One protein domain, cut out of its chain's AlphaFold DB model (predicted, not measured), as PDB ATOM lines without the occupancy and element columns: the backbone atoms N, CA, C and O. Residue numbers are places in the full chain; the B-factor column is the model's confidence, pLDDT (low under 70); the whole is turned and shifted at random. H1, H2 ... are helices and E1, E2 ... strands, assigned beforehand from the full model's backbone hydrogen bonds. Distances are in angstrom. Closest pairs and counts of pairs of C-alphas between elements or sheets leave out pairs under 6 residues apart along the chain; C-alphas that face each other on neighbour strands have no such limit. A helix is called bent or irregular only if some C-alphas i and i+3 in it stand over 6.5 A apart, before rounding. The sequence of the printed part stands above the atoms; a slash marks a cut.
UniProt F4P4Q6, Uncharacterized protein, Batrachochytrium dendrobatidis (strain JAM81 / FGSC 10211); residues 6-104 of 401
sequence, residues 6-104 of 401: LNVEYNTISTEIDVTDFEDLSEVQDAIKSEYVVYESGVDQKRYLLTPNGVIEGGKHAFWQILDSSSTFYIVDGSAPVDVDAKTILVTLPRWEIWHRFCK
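What this domain is: This is residues 6 to 104 of the 401 residues of an uncharacterized protein of Batrachochytrium dendrobatidis (strain JAM81 / FGSC 10211) (UniProt F4P4Q6). A strongly twisted slab of five strands, E5, E4, E3, E6 and E7, makes the main body, and a separate two-strand hairpin, E1 and E2, lies well away from it, joined to it through the small helix H1 and its links. The short H2 and the last helix H3 only graze the slab, H3 at its E7 edge. The printed part has 99 residues with three named helices and seven named strands, in the order E1 E2 H1 E3 E4 E5 H2 E6 E7 H3. The five-strand sheet runs E5 E4 E3 E6 E7 and is mixed, the E1 and E2 sheet is antiparallel, and the class is mixed, helices and strands. The whole is loose, with a radius of gyration of the C-alphas of 17.0 A, and elongated, spanning 53 by 29 by 20 A.

How they stand to each other: E1, residues 6 to 10, and E2, residues 13 to 18, are antiparallel and form a hairpin, with N 8 and O 15 at 2.9 A, within hydrogen-bond range. H1, residues 25 to 31, is apart from E1. E3, residues 37 to 41, is an inner strand of the larger sheet, and H1 is not on that sheet. E4, residues 46 to 51, is antiparallel to E3, at 157 degrees between their directions, with N 48 and O 39 at 2.8 A. E5, residues 54 to 59, is antiparallel to E4, with N 56 and O 49 at 2.9 A. E3, E4 and E5 form a meander, each strand the antiparallel neighbour of the one before; E3 and E4, and E4 and E5, are hairpins. H2, residues 64 to 67, only grazes the sheet; its closest C-alphas to E6, residues 73 to 77, are those of Leu 67 and Tyr 74, 7.0 A apart. E6 is parallel to E3, at 14 degrees, with N 40 and O 75 at 2.8 A. E5, H2 and E6 form a split strand-helix-strand unit, two strands running the same way with E4 and E3 between them in the sheet, and its crossover is right-handed. E7, residues 87 to 91, is parallel to E6, at 19 degrees, with N 89 and O 74 at 2.8 A. E5 and E7 are the edge strands. H3, residues 96 to 104, only grazes the sheet with its residues 98 to 103; its closest C-alphas to E7 are those of Leu 90 and Trp 99, 7.6 A apart. E1 and E2 are apart from E3, E4, E5, E6 and E7. In H1 each O i to N i+4 pair is within hydrogen-bond range; in H3 2 of 5 are, beside 3 of 6 O i to N i+3 pairs, and H2 is too short for an O i to N i+4 pair.

Where its parts are: E1 begins at C-alpha 6, (-30.727, -16.581, 14.541). E2 is 16.6 A long from first to last C-alpha, and H1 is 9.8 A. E3 begins at C-alpha 37, (-25.285, -26.381, 37.087), and is 12.8 A long. E4 is 16.1 A, E5 16.9 A, E6 12.9 A and E7 13.1 A. H3 is 12.2 A long and ends at C-alpha 104, (-27.917, -47.730, 46.454); it is irregular, but only just, with C-alphas 98 and 101 6.9 A apart.

The domain as a whole: The two C-alphas farthest apart are those of Thr 20 and Glu 97, at 53.2 A. Residues 9 to 14 stand free. The printed part has no cut, and no link is long; E2 to H1 and E6 to E7 are short, the others tight. The mean pLDDT of the printed part is 80.5, and 21 residues are under 70: 8 to 15, 17, 22 and 25 to 35.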
ATOM      1  N   LEU A   6     -29.844 -16.397  13.398       74.44
ATOM      2  CA  LEU A   6     -30.727 -16.581  14.541       74.44
ATOM      3  C   LEU A   6     -30.715 -15.300  15.380       74.44
ATOM      4  O   LEU A   6     -29.664 -14.891  15.877       74.44
ATOM      5  N   ASN A   7     -31.888 -14.694  15.559       72.00
ATOM      6  CA  ASN A   7     -32.063 -13.560  16.461       72.00
ATOM      7  C   ASN A   7     -32.228 -14.094  17.880       72.00
ATOM      8  O   ASN A   7     -33.212 -14.776  18.175       72.00
ATOM      9  N   VAL A   8     -31.266 -13.797  18.749       65.31
ATOM     10  CA  VAL A   8     -31.326 -14.167  20.162       65.31
ATOM     11  C   VAL A   8     -31.622 -12.915  20.970       65.31
ATOM     12  O   VAL A   8     -30.832 -11.972  20.988       65.31
ATOM     13  N   GLU A   9     -32.759 -12.927  21.656       58.69
ATOM     14  CA  GLU A   9     -33.136 -11.901  22.623       58.69
ATOM     15  C   GLU A   9     -33.046 -12.477  24.037       58.69
ATOM     16  O   GLU A   9     -33.679 -13.486  24.355       58.69
ATOM     17  N   TYR A  10     -32.263 -11.829  24.899       47.78
ATOM     18  CA  TYR A  10     -32.243 -12.126  26.327       47.78
ATOM     19  C   TYR A  10     -32.252 -10.823  27.130       47.78
ATOM     20  O   TYR A  10     -31.279 -10.064  27.154       47.78
ATOM     21  N   ASN A  11     -33.367 -10.579  27.819       63.81
ATOM     22  CA  ASN A  11     -33.643  -9.338  28.542       63.81
ATOM     23  C   ASN A  11     -33.536  -8.096  27.628       63.81
ATOM     24  O   ASN A  11     -34.306  -7.985  26.681       63.81
ATOM     25  N   THR A  12     -32.606  -7.166  27.879       53.53
ATOM     26  CA  THR A  12     -32.443  -5.933  27.081       53.53
ATOM     27  C   THR A  12     -31.385  -6.042  25.983       53.53
ATOM     28  O   THR A  12     -31.044  -5.029  25.375       53.53
ATOM     29  N   ILE A  13     -30.805  -7.225  25.765       38.75
ATOM     30  CA  ILE A  13     -29.758  -7.441  24.762       38.75
ATOM     31  C   ILE A  13     -30.331  -8.308  23.644       38.75
ATOM     32  O   ILE A  13     -30.823  -9.410  23.893       38.75
ATOM     33  N   SER A  14     -30.229  -7.806  22.416       65.50
ATOM     34  CA  SER A  14     -30.468  -8.561  21.192       65.50
ATOM     35  C   SER A  14     -29.155  -8.727  20.427       65.50
ATOM     36  O   SER A  14     -28.333  -7.810  20.364       65.50
ATOM     37  N   THR A  15     -28.931  -9.919  19.881       66.69
ATOM     38  CA  THR A  15     -27.786 -10.202  19.010       66.69
ATOM     39  C   THR A  15     -28.175 -11.186  17.910       66.69
ATOM     40  O   THR A  15     -29.098 -11.985  18.071       66.69
ATOM     41  N   GLU A  16     -27.458 -11.124  16.792       76.00
ATOM     42  CA  GLU A  16     -27.620 -12.002  15.633       76.00
ATOM     43  C   GLU A  16     -26.459 -12.995  15.578       76.00
ATOM     44  O   GLU A  16     -25.290 -12.602  15.578       76.00
ATOM     45  N   ILE A  17     -26.771 -14.290  15.527       68.50
ATOM     46  CA  ILE A  17     -25.776 -15.356  15.367       68.50
ATOM     47  C   ILE A  17     -25.884 -15.904  13.943       68.50
ATOM     48  O   ILE A  17     -26.956 -16.348  13.534       68.50
ATOM     49  N   ASP A  18     -24.784 -15.870  13.185       79.44
ATOM     50  CA  ASP A  18     -24.697 -16.488  11.855       79.44
ATOM     51  C   ASP A  18     -24.706 -18.019  12.014       79.44
ATOM     52  O   ASP A  18     -23.796 -18.597  12.605       79.44
ATOM     53  N   VAL A  19     -25.762 -18.665  11.519       75.19
ATOM     54  CA  VAL A  19     -25.982 -20.120  11.581       75.19
ATOM     55  C   VAL A  19     -25.974 -20.745  10.185       75.19
ATOM     56  O   VAL A  19     -26.555 -21.804   9.955       75.19
ATOM     57  N   THR A  20     -25.338 -20.078   9.218       80.69
ATOM     58  CA  THR A  20     -25.347 -20.488   7.807       80.69
ATOM     59  C   THR A  20     -24.832 -21.913   7.594       80.69
ATOM     60  O   THR A  20     -25.344 -22.591   6.700       80.69
ATOM     61  N   ASP A  21     -23.917 -22.380   8.445       77.12
ATOM     62  CA  ASP A  21     -23.263 -23.690   8.337       77.12
ATOM     63  C   ASP A  21     -24.007 -24.836   9.053       77.12
ATOM     64  O   ASP A  21     -23.619 -25.989   8.896       77.12
ATOM     65  N   PHE A  22     -25.089 -24.561   9.798       67.00
ATOM     66  CA  PHE A  22     -25.874 -25.604  10.477       67.00
ATOM     67  C   PHE A  22     -26.949 -26.181   9.550       67.00
ATOM     68  O   PHE A  22     -27.803 -25.449   9.036       67.00
ATOM     69  N   GLU A  23     -26.929 -27.491   9.311       73.56
ATOM     70  CA  GLU A  23     -27.930 -28.151   8.461       73.56
ATOM     71  C   GLU A  23     -29.267 -28.337   9.196       73.56
ATOM     72  O   GLU A  23     -30.319 -28.160   8.574       73.56
ATOM     73  N   ASP A  24     -29.232 -28.554  10.517       70.31
ATOM     74  CA  ASP A  24     -30.405 -28.657  11.392       70.31
ATOM     75  C   ASP A  24     -30.366 -27.611  12.526       70.31
ATOM     76  O   ASP A  24     -29.380 -27.459  13.245       70.31
ATOM     77  N   LEU A  25     -31.467 -26.879  12.721       60.69
ATOM     78  CA  LEU A  25     -31.602 -25.903  13.811       60.69
ATOM     79  C   LEU A  25     -31.657 -26.573  15.194       60.69
ATOM     80  O   LEU A  25     -31.389 -25.901  16.195       60.69
ATOM     81  N   SER A  26     -31.955 -27.875  15.276       60.16
ATOM     82  CA  SER A  26     -31.825 -28.628  16.529       60.16
ATOM     83  C   SER A  26     -30.371 -28.735  16.994       60.16
ATOM     84  O   SER A  26     -30.132 -28.785  18.193       60.16
ATOM     85  N   GLU A  27     -29.390 -28.703  16.086       53.62
ATOM     86  CA  GLU A  27     -27.959 -28.690  16.434       53.62
ATOM     87  C   GLU A  27     -27.553 -27.365  17.089       53.62
ATOM     88  O   GLU A  27     -26.721 -27.340  17.995       53.62
ATOM     89  N   VAL A  28     -28.194 -26.259  16.692       53.34
ATOM     90  CA  VAL A  28     -28.040 -24.951  17.345       53.34
ATOM     91  C   VAL A  28     -28.705 -24.962  18.724       53.34
ATOM     92  O   VAL A  28     -28.123 -24.453  19.676       53.34
ATOM     93  N   GLN A  29     -29.882 -25.585  18.874       49.88
ATOM     94  CA  GLN A  29     -30.498 -25.815  20.192       49.88
ATOM     95  C   GLN A  29     -29.645 -26.716  21.090       49.88
ATOM     96  O   GLN A  29     -29.553 -26.450  22.284       49.88
ATOM     97  N   ASP A  30     -28.989 -27.731  20.530       46.66
ATOM     98  CA  ASP A  30     -28.088 -28.630  21.251       46.66
ATOM     99  C   ASP A  30     -26.764 -27.953  21.628       46.66
ATOM    100  O   ASP A  30     -26.242 -28.205  22.710       46.66
ATOM    101  N   ALA A  31     -26.262 -27.024  20.809       41.72
ATOM    102  CA  ALA A  31     -25.140 -26.150  21.157       41.72
ATOM    103  C   ALA A  31     -25.528 -25.064  22.187       41.72
ATOM    104  O   ALA A  31     -24.685 -24.614  22.962       41.72
ATOM    105  N   ILE A  32     -26.809 -24.670  22.221       46.19
ATOM    106  CA  ILE A  32     -27.426 -23.770  23.215       46.19
ATOM    107  C   ILE A  32     -27.960 -24.547  24.434       46.19
ATOM    108  O   ILE A  32     -28.467 -23.920  25.365       46.19
ATOM    109  N   LYS A  33     -27.801 -25.883  24.519       50.75
ATOM    110  CA  LYS A  33     -28.008 -26.637  25.769       50.75
ATOM    111  C   LYS A  33     -26.954 -26.181  26.774       50.75
ATOM    112  O   LYS A  33     -25.943 -26.838  26.996       50.75
ATOM    113  N   SER A  34     -27.195 -25.030  27.393       49.72
ATOM    114  CA  SER A  34     -26.544 -24.628  28.616       49.72
ATOM    115  C   SER A  34     -26.861 -25.730  29.611       49.72
ATOM    116  O   SER A  34     -27.988 -25.835  30.099       49.72
ATOM    117  N   GLU A  35     -25.893 -26.604  29.849       67.62
ATOM    118  CA  GLU A  35     -25.933 -27.527  30.966       67.62
ATOM    119  C   GLU A  35     -25.977 -26.650  32.219       67.62
ATOM    120  O   GLU A  35     -24.968 -26.097  32.658       67.62
ATOM    121  N   TYR A  36     -27.183 -26.402  32.730       83.56
ATOM    122  CA  TYR A  36     -27.340 -25.670  33.972       83.56
ATOM    123  C   TYR A  36     -26.640 -26.470  35.062       83.56
ATOM    124  O   TYR A  36     -26.807 -27.688  35.159       83.56
ATOM    125  N   VAL A  37     -25.864 -25.780  35.892       92.12
ATOM    126  CA  VAL A  37     -25.285 -26.381  37.087       92.12
ATOM    127  C   VAL A  37     -26.005 -25.789  38.281       92.12
ATOM    128  O   VAL A  37     -25.960 -24.581  38.515       92.12
ATOM    129  N   VAL A  38     -26.683 -26.638  39.041       94.31
ATOM    130  CA  VAL A  38     -27.237 -26.275  40.342       94.31
ATOM    131  C   VAL A  38     -26.293 -26.818  41.404       94.31
ATOM    132  O   VAL A  38     -26.079 -28.023  41.480       94.31
ATOM    133  N   TYR A  39     -25.723 -25.937  42.219       94.81
ATOM    134  CA  TYR A  39     -24.883 -26.291  43.360       94.81
ATOM    135  C   TYR A  39     -25.674 -26.124  44.662       94.81
ATOM    136  O   TYR A  39     -26.145 -25.028  44.959       94.81
ATOM    137  N   GLU A  40     -25.839 -27.191  45.442       94.75
ATOM    138  CA  GLU A  40     -26.411 -27.154  46.791       94.75
ATOM    139  C   GLU A  40     -25.294 -27.206  47.837       94.75
ATOM    140  O   GLU A  40     -24.499 -28.142  47.868       94.75
ATOM    141  N   SER A  41     -25.266 -26.207  48.719       91.94
ATOM    142  CA  SER A  41     -24.313 -26.122  49.826       91.94
ATOM    143  C   SER A  41     -24.944 -26.669  51.102       91.94
ATOM    144  O   SER A  41     -25.918 -26.133  51.636       91.94
ATOM    145  N   GLY A  42     -24.351 -27.725  51.650       87.25
ATOM    146  CA  GLY A  42     -24.727 -28.271  52.948       87.25
ATOM    147  C   GLY A  42     -24.403 -27.334  54.117       87.25
ATOM    148  O   GLY A  42     -24.970 -27.499  55.197       87.25
ATOM    149  N   VAL A  43     -23.533 -26.337  53.919       85.94
ATOM    150  CA  VAL A  43     -23.103 -25.400  54.971       85.94
ATOM    151  C   VAL A  43     -24.166 -24.344  55.254       85.94
ATOM    152  O   VAL A  43     -24.501 -24.103  56.411       85.94
ATOM    153  N   ASP A  44     -24.699 -23.717  54.210       90.25
ATOM    154  CA  ASP A  44     -25.681 -22.630  54.317       90.25
ATOM    155  C   ASP A  44     -27.108 -23.070  53.946       90.25
ATOM    156  O   ASP A  44     -28.048 -22.294  54.123       90.25
ATOM    157  N   GLN A  45     -27.282 -24.321  53.496       89.12
ATOM    158  CA  GLN A  45     -28.560 -24.901  53.073       89.12
ATOM    159  C   GLN A  45     -29.223 -24.112  51.928       89.12
ATOM    160  O   GLN A  45     -30.453 -24.014  51.858       89.12
ATOM    161  N   LYS A  46     -28.414 -23.546  51.026       94.00
ATOM    162  CA  LYS A  46     -28.860 -22.819  49.832       94.00
ATOM    163  C   LYS A  46     -28.527 -23.569  48.551       94.00
ATOM    164  O   LYS A  46     -27.690 -24.471  48.523       94.00
ATOM    165  N   ARG A  47     -29.194 -23.153  47.474       94.81
ATOM    166  CA  ARG A  47     -28.887 -23.563  46.106       94.81
ATOM    167  C   ARG A  47     -28.395 -22.375  45.304       94.81
ATOM    168  O   ARG A  47     -28.894 -21.264  45.452       94.81
ATOM    169  N   TYR A  48     -27.458 -22.641  44.418       95.00
ATOM    170  CA  TYR A  48     -26.852 -21.672  43.531       95.00
ATOM    171  C   TYR A  48     -27.004 -22.189  42.109       95.00
ATOM    172  O   TYR A  48     -26.510 -23.266  41.789       95.00
ATOM    173  N   LEU A  49     -27.703 -21.442  41.263       94.38
ATOM    174  CA  LEU A  49     -27.774 -21.726  39.837       94.38
ATOM    175  C   LEU A  49     -26.618 -21.004  39.149       94.38
ATOM    176  O   LEU A  49     -26.587 -19.772  39.109       94.38
ATOM    177  N   LEU A  50     -25.668 -21.769  38.625       90.31
ATOM    178  CA  LEU A  50     -24.569 -21.253  37.827       90.31
ATOM    179  C   LEU A  50     -25.042 -21.140  36.380       90.31
ATOM    180  O   LEU A  50     -25.501 -22.107  35.770       90.31
ATOM    181  N   THR A  51     -24.919 -19.937  35.839       82.81
ATOM    182  CA  THR A  51     -25.262 -19.609  34.457       82.81
ATOM    183  C   THR A  51     -24.055 -18.964  33.779       82.81
ATOM    184  O   THR A  51     -23.179 -18.436  34.472       82.81
ATOM    185  N   PRO A  52     -24.019 -18.903  32.436       77.12
ATOM    186  CA  PRO A  52     -22.981 -18.155  31.722       77.12
ATOM    187  C   PRO A  52     -22.866 -16.682  32.153       77.12
ATOM    188  O   PRO A  52     -21.801 -16.085  32.036       77.12
ATOM    189  N   ASN A  53     -23.950 -16.107  32.686       79.12
ATOM    190  CA  ASN A  53     -24.055 -14.690  33.036       79.12
ATOM    191  C   ASN A  53     -23.907 -14.415  34.543       79.12
ATOM    192  O   ASN A  53     -24.108 -13.282  34.980       79.12
ATOM    193  N   GLY A  54     -23.572 -15.429  35.347       82.19
ATOM    194  CA  GLY A  54     -23.367 -15.290  36.787       82.19
ATOM    195  C   GLY A  54     -24.075 -16.356  37.618       82.19
ATOM    196  O   GLY A  54     -24.513 -17.388  37.107       82.19
ATOM    197  N   VAL A  55     -24.172 -16.096  38.922       90.88
ATOM    198  CA  VAL A  55     -24.704 -17.033  39.917       90.88
ATOM    199  C   VAL A  55     -25.980 -16.469  40.530       90.88
ATOM    200  O   VAL A  55     -25.980 -15.348  41.036       90.88
ATOM    201  N   ILE A  56     -27.056 -17.254  40.507       93.75
ATOM    202  CA  ILE A  56     -28.336 -16.899  41.130       93.75
ATOM    203  C   ILE A  56     -28.490 -17.714  42.413       93.75
ATOM    204  O   ILE A  56     -28.509 -18.942  42.380       93.75
ATOM    205  N   GLU A  57     -28.607 -17.027  43.544       95.44
ATOM    206  CA  GLU A  57     -28.838 -17.647  44.848       95.44
ATOM    207  C   GLU A  57     -30.329 -17.938  45.065       95.44
ATOM    208  O   GLU A  57     -31.196 -17.118  44.760       95.44
ATOM    209  N   GLY A  58     -30.629 -19.099  45.640       93.94
ATOM    210  CA  GLY A  58     -31.962 -19.496  46.060       93.94
ATOM    211  C   GLY A  58     -31.940 -20.305  47.356       93.94
ATOM    212  O   GLY A  58     -30.914 -20.833  47.784       93.94
ATOM    213  N   GLY A  59     -33.099 -20.417  48.007       92.12
ATOM    214  CA  GLY A  59     -33.249 -21.293  49.170       92.12
ATOM    215  C   GLY A  59     -33.177 -22.780  48.800       92.12
ATOM    216  O   GLY A  59     -33.186 -23.149  47.628       92.12
ATOM    217  N   LYS A  60     -33.207 -23.657  49.807       86.88
ATOM    218  CA  LYS A  60     -33.179 -25.126  49.643       86.88
ATOM    219  C   LYS A  60     -34.249 -25.709  48.705       86.88
ATOM    220  O   LYS A  60     -34.089 -26.806  48.194       86.88
ATOM    221  N   HIS A  61     -35.345 -24.988  48.484       89.19
ATOM    222  CA  HIS A  61     -36.439 -25.402  47.600       89.19
ATOM    223  C   HIS A  61     -36.453 -24.623  46.275       89.19
ATOM    224  O   HIS A  61     -37.455 -24.624  45.568       89.19
ATOM    225  N   ALA A  62     -35.381 -23.901  45.948       92.06
ATOM    226  CA  ALA A  62     -35.268 -23.200  44.680       92.06
ATOM    227  C   ALA A  62     -34.902 -24.162  43.539       92.06
ATOM    228  O   ALA A  62     -34.368 -25.253  43.761       92.06
ATOM    229  N   PHE A  63     -35.181 -23.713  42.313       93.25
ATOM    230  CA  PHE A  63     -34.754 -24.337  41.056       93.25
ATOM    231  C   PHE A  63     -35.280 -25.760  40.791       93.25
ATOM    232  O   PHE A  63     -34.719 -26.453  39.951       93.25
ATOM    233  N   TRP A  64     -36.374 -26.195  41.434       91.38
ATOM    234  CA  TRP A  64     -36.962 -27.527  41.195       91.38
ATOM    235  C   TRP A  64     -37.248 -27.811  39.720       91.38
ATOM    236  O   TRP A  64     -36.886 -28.871  39.240       91.38
ATOM    237  N   GLN A  65     -37.806 -26.843  38.988       88.69
ATOM    238  CA  GLN A  65     -38.075 -26.990  37.550       88.69
ATOM    239  C   GLN A  65     -36.803 -27.210  36.716       88.69
ATOM    240  O   GLN A  65     -36.865 -27.819  35.659       88.69
ATOM    241  N   ILE A  66     -35.652 -26.715  37.179       90.38
ATOM    242  CA  ILE A  66     -34.359 -26.895  36.502       90.38
ATOM    243  C   ILE A  66     -33.756 -28.256  36.869       90.38
ATOM    244  O   ILE A  66     -33.112 -28.892  36.037       90.38
ATOM    245  N   LEU A  67     -33.972 -28.703  38.109       91.94
ATOM    246  CA  LEU A  67     -33.541 -30.014  38.596       91.94
ATOM    247  C   LEU A  67     -34.372 -31.167  38.016       91.94
ATOM    248  O   LEU A  67     -33.864 -32.277  37.925       91.94
ATOM    249  N   ASP A  68     -35.599 -30.901  37.570       89.44
ATOM    250  CA  ASP A  68     -36.482 -31.849  36.870       89.44
ATOM    251  C   ASP A  68     -36.072 -32.078  35.398       89.44
ATOM    252  O   ASP A  68     -36.885 -32.386  34.533       89.44
ATOM    253  N   SER A  69     -34.793 -31.858  35.082       88.50
ATOM    254  CA  SER A  69     -34.236 -32.041  33.746       88.50
ATOM    255  C   SER A  69     -32.969 -32.878  33.801       88.50
ATOM    256  O   SER A  69     -31.985 -32.500  34.441       88.50
ATOM    257  N   SER A  70     -32.931 -33.951  33.013       88.44
ATOM    258  CA  SER A  70     -31.755 -34.813  32.863       88.44
ATOM    259  C   SER A  70     -30.568 -34.142  32.157       88.44
ATOM    260  O   SER A  70     -29.481 -34.719  32.095       88.44
ATOM    261  N   SER A  71     -30.746 -32.942  31.592       86.62
ATOM    262  CA  SER A  71     -29.654 -32.139  31.023       86.62
ATOM    263  C   SER A  71     -28.942 -31.262  32.058       86.62
ATOM    264  O   SER A  71     -27.901 -30.688  31.748       86.62
ATOM    265  N   THR A  72     -29.493 -31.136  33.265       89.81
ATOM    266  CA  THR A  72     -28.932 -30.331  34.356       89.81
ATOM    267  C   THR A  72     -27.934 -31.160  35.158       89.81
ATOM    268  O   THR A  72     -28.182 -32.331  35.457       89.81
ATOM    269  N   PHE A  73     -26.820 -30.546  35.558       92.44
ATOM    270  CA  PHE A  73     -25.933 -31.098  36.579       92.44
ATOM    271  C   PHE A  73     -26.327 -30.573  37.952       92.44
ATOM    272  O   PHE A  73     -26.416 -29.365  38.175       92.44
ATOM    273  N   TYR A  74     -26.524 -31.488  38.893       93.69
ATOM    274  CA  TYR A  74     -26.858 -31.161  40.267       93.69
ATOM    275  C   TYR A  74     -25.708 -31.558  41.192       93.69
ATOM    276  O   TYR A  74     -25.507 -32.734  41.476       93.69
ATOM    277  N   ILE A  75     -24.923 -30.580  41.641       94.50
ATOM    278  CA  ILE A  75     -23.788 -30.794  42.540       94.50
ATOM    279  C   ILE A  75     -24.253 -30.540  43.971       94.50
ATOM    280  O   ILE A  75     -24.685 -29.441  44.292       94.50
ATOM    281  N   VAL A  76     -24.137 -31.535  44.842       93.62
ATOM    282  CA  VAL A  76     -24.543 -31.437  46.250       93.62
ATOM    283  C   VAL A  76     -23.313 -31.572  47.126       93.62
ATOM    284  O   VAL A  76     -22.639 -32.595  47.068       93.62
ATOM    285  N   ASP A  77     -23.009 -30.557  47.929       91.44
ATOM    286  CA  ASP A  77     -21.803 -30.505  48.756       91.44
ATOM    287  C   ASP A  77     -22.134 -30.669  50.241       91.44
ATOM    288  O   ASP A  77     -22.683 -29.778  50.889       91.44
ATOM    289  N   GLY A  78     -21.795 -31.828  50.804       86.31
ATOM    290  CA  GLY A  78     -21.880 -32.084  52.241       86.31
ATOM    291  C   GLY A  78     -23.297 -32.270  52.797       86.31
ATOM    292  O   GLY A  78     -23.456 -32.321  54.018       86.31
ATOM    293  N   SER A  79     -24.316 -32.407  51.943       87.88
ATOM    294  CA  SER A  79     -25.695 -32.759  52.314       87.88
ATOM    295  C   SER A  79     -26.204 -33.975  51.535       87.88
ATOM    296  O   SER A  79     -25.634 -34.381  50.525       87.88
ATOM    297  N   ALA A  80     -27.267 -34.609  52.040       88.56
ATOM    298  CA  ALA A  80     -27.927 -35.687  51.314       88.56
ATOM    299  C   ALA A  80     -28.685 -35.101  50.106       88.56
ATOM    300  O   ALA A  80     -29.484 -34.181  50.308       88.56
ATOM    301  N   PRO A  81     -28.466 -35.620  48.885       89.31
ATOM    302  CA  PRO A  81     -29.152 -35.132  47.700       89.31
ATOM    303  C   PRO A  81     -30.651 -35.449  47.758       89.31
ATOM    304  O   PRO A  81     -31.082 -36.416  48.392       89.31
ATOM    305  N   VAL A  82     -31.437 -34.621  47.074       89.19
ATOM    306  CA  VAL A  82     -32.851 -34.888  46.791       89.19
ATOM    307  C   VAL A  82     -32.974 -35.736  45.528       89.19
ATOM    308  O   VAL A  82     -32.093 -35.691  44.674       89.19
ATOM    309  N   ASP A  83     -34.059 -36.497  45.430       88.31
ATOM    310  CA  ASP A  83     -34.358 -37.321  44.260       88.31
ATOM    311  C   ASP A  83     -34.925 -36.442  43.136       88.31
ATOM    312  O   ASP A  83     -35.940 -35.770  43.343       88.31
ATOM    313  N   VAL A  84     -34.212 -36.371  42.011       90.50
ATOM    314  CA  VAL A  84     -34.482 -35.493  40.860       90.50
ATOM    315  C   VAL A  84     -33.954 -36.130  39.575       90.50
ATOM    316  O   VAL A  84     -33.022 -36.934  39.622       90.50
ATOM    317  N   ASP A  85     -34.483 -35.706  38.427       90.50
ATOM    318  CA  ASP A  85     -34.063 -36.206  37.109       90.50
ATOM    319  C   ASP A  85     -32.660 -35.725  36.687       90.50
ATOM    320  O   ASP A  85     -32.021 -36.329  35.819       90.50
ATOM    321  N   ALA A  86     -32.151 -34.650  37.297       91.75
ATOM    322  CA  ALA A  86     -30.819 -34.115  37.033       91.75
ATOM    323  C   ALA A  86     -29.680 -35.107  37.326       91.75
ATOM    324  O   ALA A  86     -29.694 -35.883  38.288       91.75
ATOM    325  N   LYS A  87     -28.604 -34.993  36.537       91.44
ATOM    326  CA  LYS A  87     -27.355 -35.739  36.738       91.44
ATOM    327  C   LYS A  87     -26.717 -35.298  38.055       91.44
ATOM    328  O   LYS A  87     -26.104 -34.232  38.136       91.44
ATOM    329  N   THR A  88     -26.873 -36.115  39.090       92.25
ATOM    330  CA  THR A  88     -26.504 -35.736  40.455       92.25
ATOM    331  C   THR A  88     -25.079 -36.164  40.803       92.25
ATOM    332  O   THR A  88     -24.722 -37.337  40.692       92.25
ATOM    333  N   ILE A  89     -24.272 -35.214  41.274       92.81
ATOM    334  CA  ILE A  89     -22.914 -35.412  41.781       92.81
ATOM    335  C   ILE A  89     -22.905 -35.036  43.261       92.81
ATOM    336  O   ILE A  89     -23.039 -33.870  43.623       92.81
ATOM    337  N   LEU A  90     -22.711 -36.025  44.126       92.06
ATOM    338  CA  LEU A  90     -22.517 -35.797  45.553       92.06
ATOM    339  C   LEU A  90     -21.025 -35.602  45.854       92.06
ATOM    340  O   LEU A  90     -20.221 -36.512  45.657       92.06
ATOM    341  N   VAL A  91     -20.672 -34.440  46.394       91.81
ATOM    342  CA  VAL A  91     -19.357 -34.136  46.959       91.81
ATOM    343  C   VAL A  91     -19.489 -34.171  48.473       91.81
ATOM    344  O   VAL A  91     -20.283 -33.445  49.059       91.81
ATOM    345  N   THR A  92     -18.755 -35.050  49.146       86.44
ATOM    346  CA  THR A  92     -18.859 -35.154  50.601       86.44
ATOM    347  C   THR A  92     -17.585 -35.714  51.215       86.44
ATOM    348  O   THR A  92     -16.836 -36.463  50.587       86.44
ATOM    349  N   LEU A  93     -17.350 -35.358  52.478       79.00
ATOM    350  CA  LEU A  93     -16.432 -36.100  53.340       79.00
ATOM    351  C   LEU A  93     -16.914 -37.557  53.464       79.00
ATOM    352  O   LEU A  93     -18.089 -37.825  53.206       79.00
ATOM    353  N   PRO A  94     -16.072 -38.512  53.897       74.38
ATOM    354  CA  PRO A  94     -16.488 -39.900  54.095       74.38
ATOM    355  C   PRO A  94     -17.441 -40.015  55.298       74.38
ATOM    356  O   PRO A  94     -17.081 -40.532  56.345       74.38
ATOM    357  N   ARG A  95     -18.665 -39.499  55.159       76.56
ATOM    358  CA  ARG A  95     -19.762 -39.499  56.127       76.56
ATOM    359  C   ARG A  95     -20.809 -40.473  55.623       76.56
ATOM    360  O   ARG A  95     -21.568 -40.150  54.707       76.56
ATOM    361  N   TRP A  96     -20.791 -41.686  56.169       77.44
ATOM    362  CA  TRP A  96     -21.668 -42.776  55.741       77.44
ATOM    363  C   TRP A  96     -23.122 -42.354  55.694       77.44
ATOM    364  O   TRP A  96     -23.804 -42.655  54.722       77.44
ATOM    365  N   GLU A  97     -23.580 -41.587  56.681       80.88
ATOM    366  CA  GLU A  97     -24.961 -41.121  56.796       80.88
ATOM    367  C   GLU A  97     -25.434 -40.369  55.543       80.88
ATOM    368  O   GLU A  97     -26.612 -40.446  55.200       80.88
ATOM    369  N   ILE A  98     -24.512 -39.701  54.840       83.56
ATOM    370  CA  ILE A  98     -24.791 -38.901  53.647       83.56
ATOM    371  C   ILE A  98     -24.781 -39.773  52.386       83.56
ATOM    372  O   ILE A  98     -25.761 -39.797  51.643       83.56
ATOM    373  N   TRP A  99     -23.694 -40.505  52.129       83.81
ATOM    374  CA  TRP A  99     -23.506 -41.156  50.828       83.81
ATOM    375  C   TRP A  99     -24.119 -42.561  50.732       83.81
ATOM    376  O   TRP A  99     -24.488 -42.978  49.635       83.81
ATOM    377  N   HIS A 100     -24.285 -43.296  51.843       83.81
ATOM    378  CA  HIS A 100     -24.674 -44.717  51.785       83.81
ATOM    379  C   HIS A 100     -26.073 -44.952  51.203       83.81
ATOM    380  O   HIS A 100     -26.367 -46.027  50.683       83.81
ATOM    381  N   ARG A 101     -26.983 -43.981  51.346       82.62
ATOM    382  CA  ARG A 101     -28.317 -44.068  50.735       82.62
ATOM    383  C   ARG A 101     -28.242 -43.752  49.254       82.62
ATOM    384  O   ARG A 101     -28.838 -44.479  48.468       82.62
ATOM    385  N   PHE A 102     -27.487 -42.715  48.903       84.31
ATOM    386  CA  PHE A 102     -27.289 -42.286  47.525       84.31
ATOM    387  C   PHE A 102     -26.651 -43.393  46.675       84.31
ATOM    388  O   PHE A 102     -27.100 -43.663  45.565       84.31
ATOM    389  N   CYS A 103     -25.687 -44.138  47.225       82.69
ATOM    390  CA  CYS A 103     -24.998 -45.179  46.464       82.69
ATOM    391  C   CYS A 103     -25.844 -46.419  46.136       82.69
ATOM    392  O   CYS A 103     -25.436 -47.219  45.296       82.69
ATOM    393  N   LYS A 104     -27.022 -46.596  46.754       81.75
ATOM    394  CA  LYS A 104     -27.917 -47.730  46.454       81.75
ATOM    395  C   LYS A 104     -28.506 -47.665  45.039       81.75
ATOM    396  O   LYS A 104     -28.916 -48.698  44.524       81.75
TER     397      LYS A 104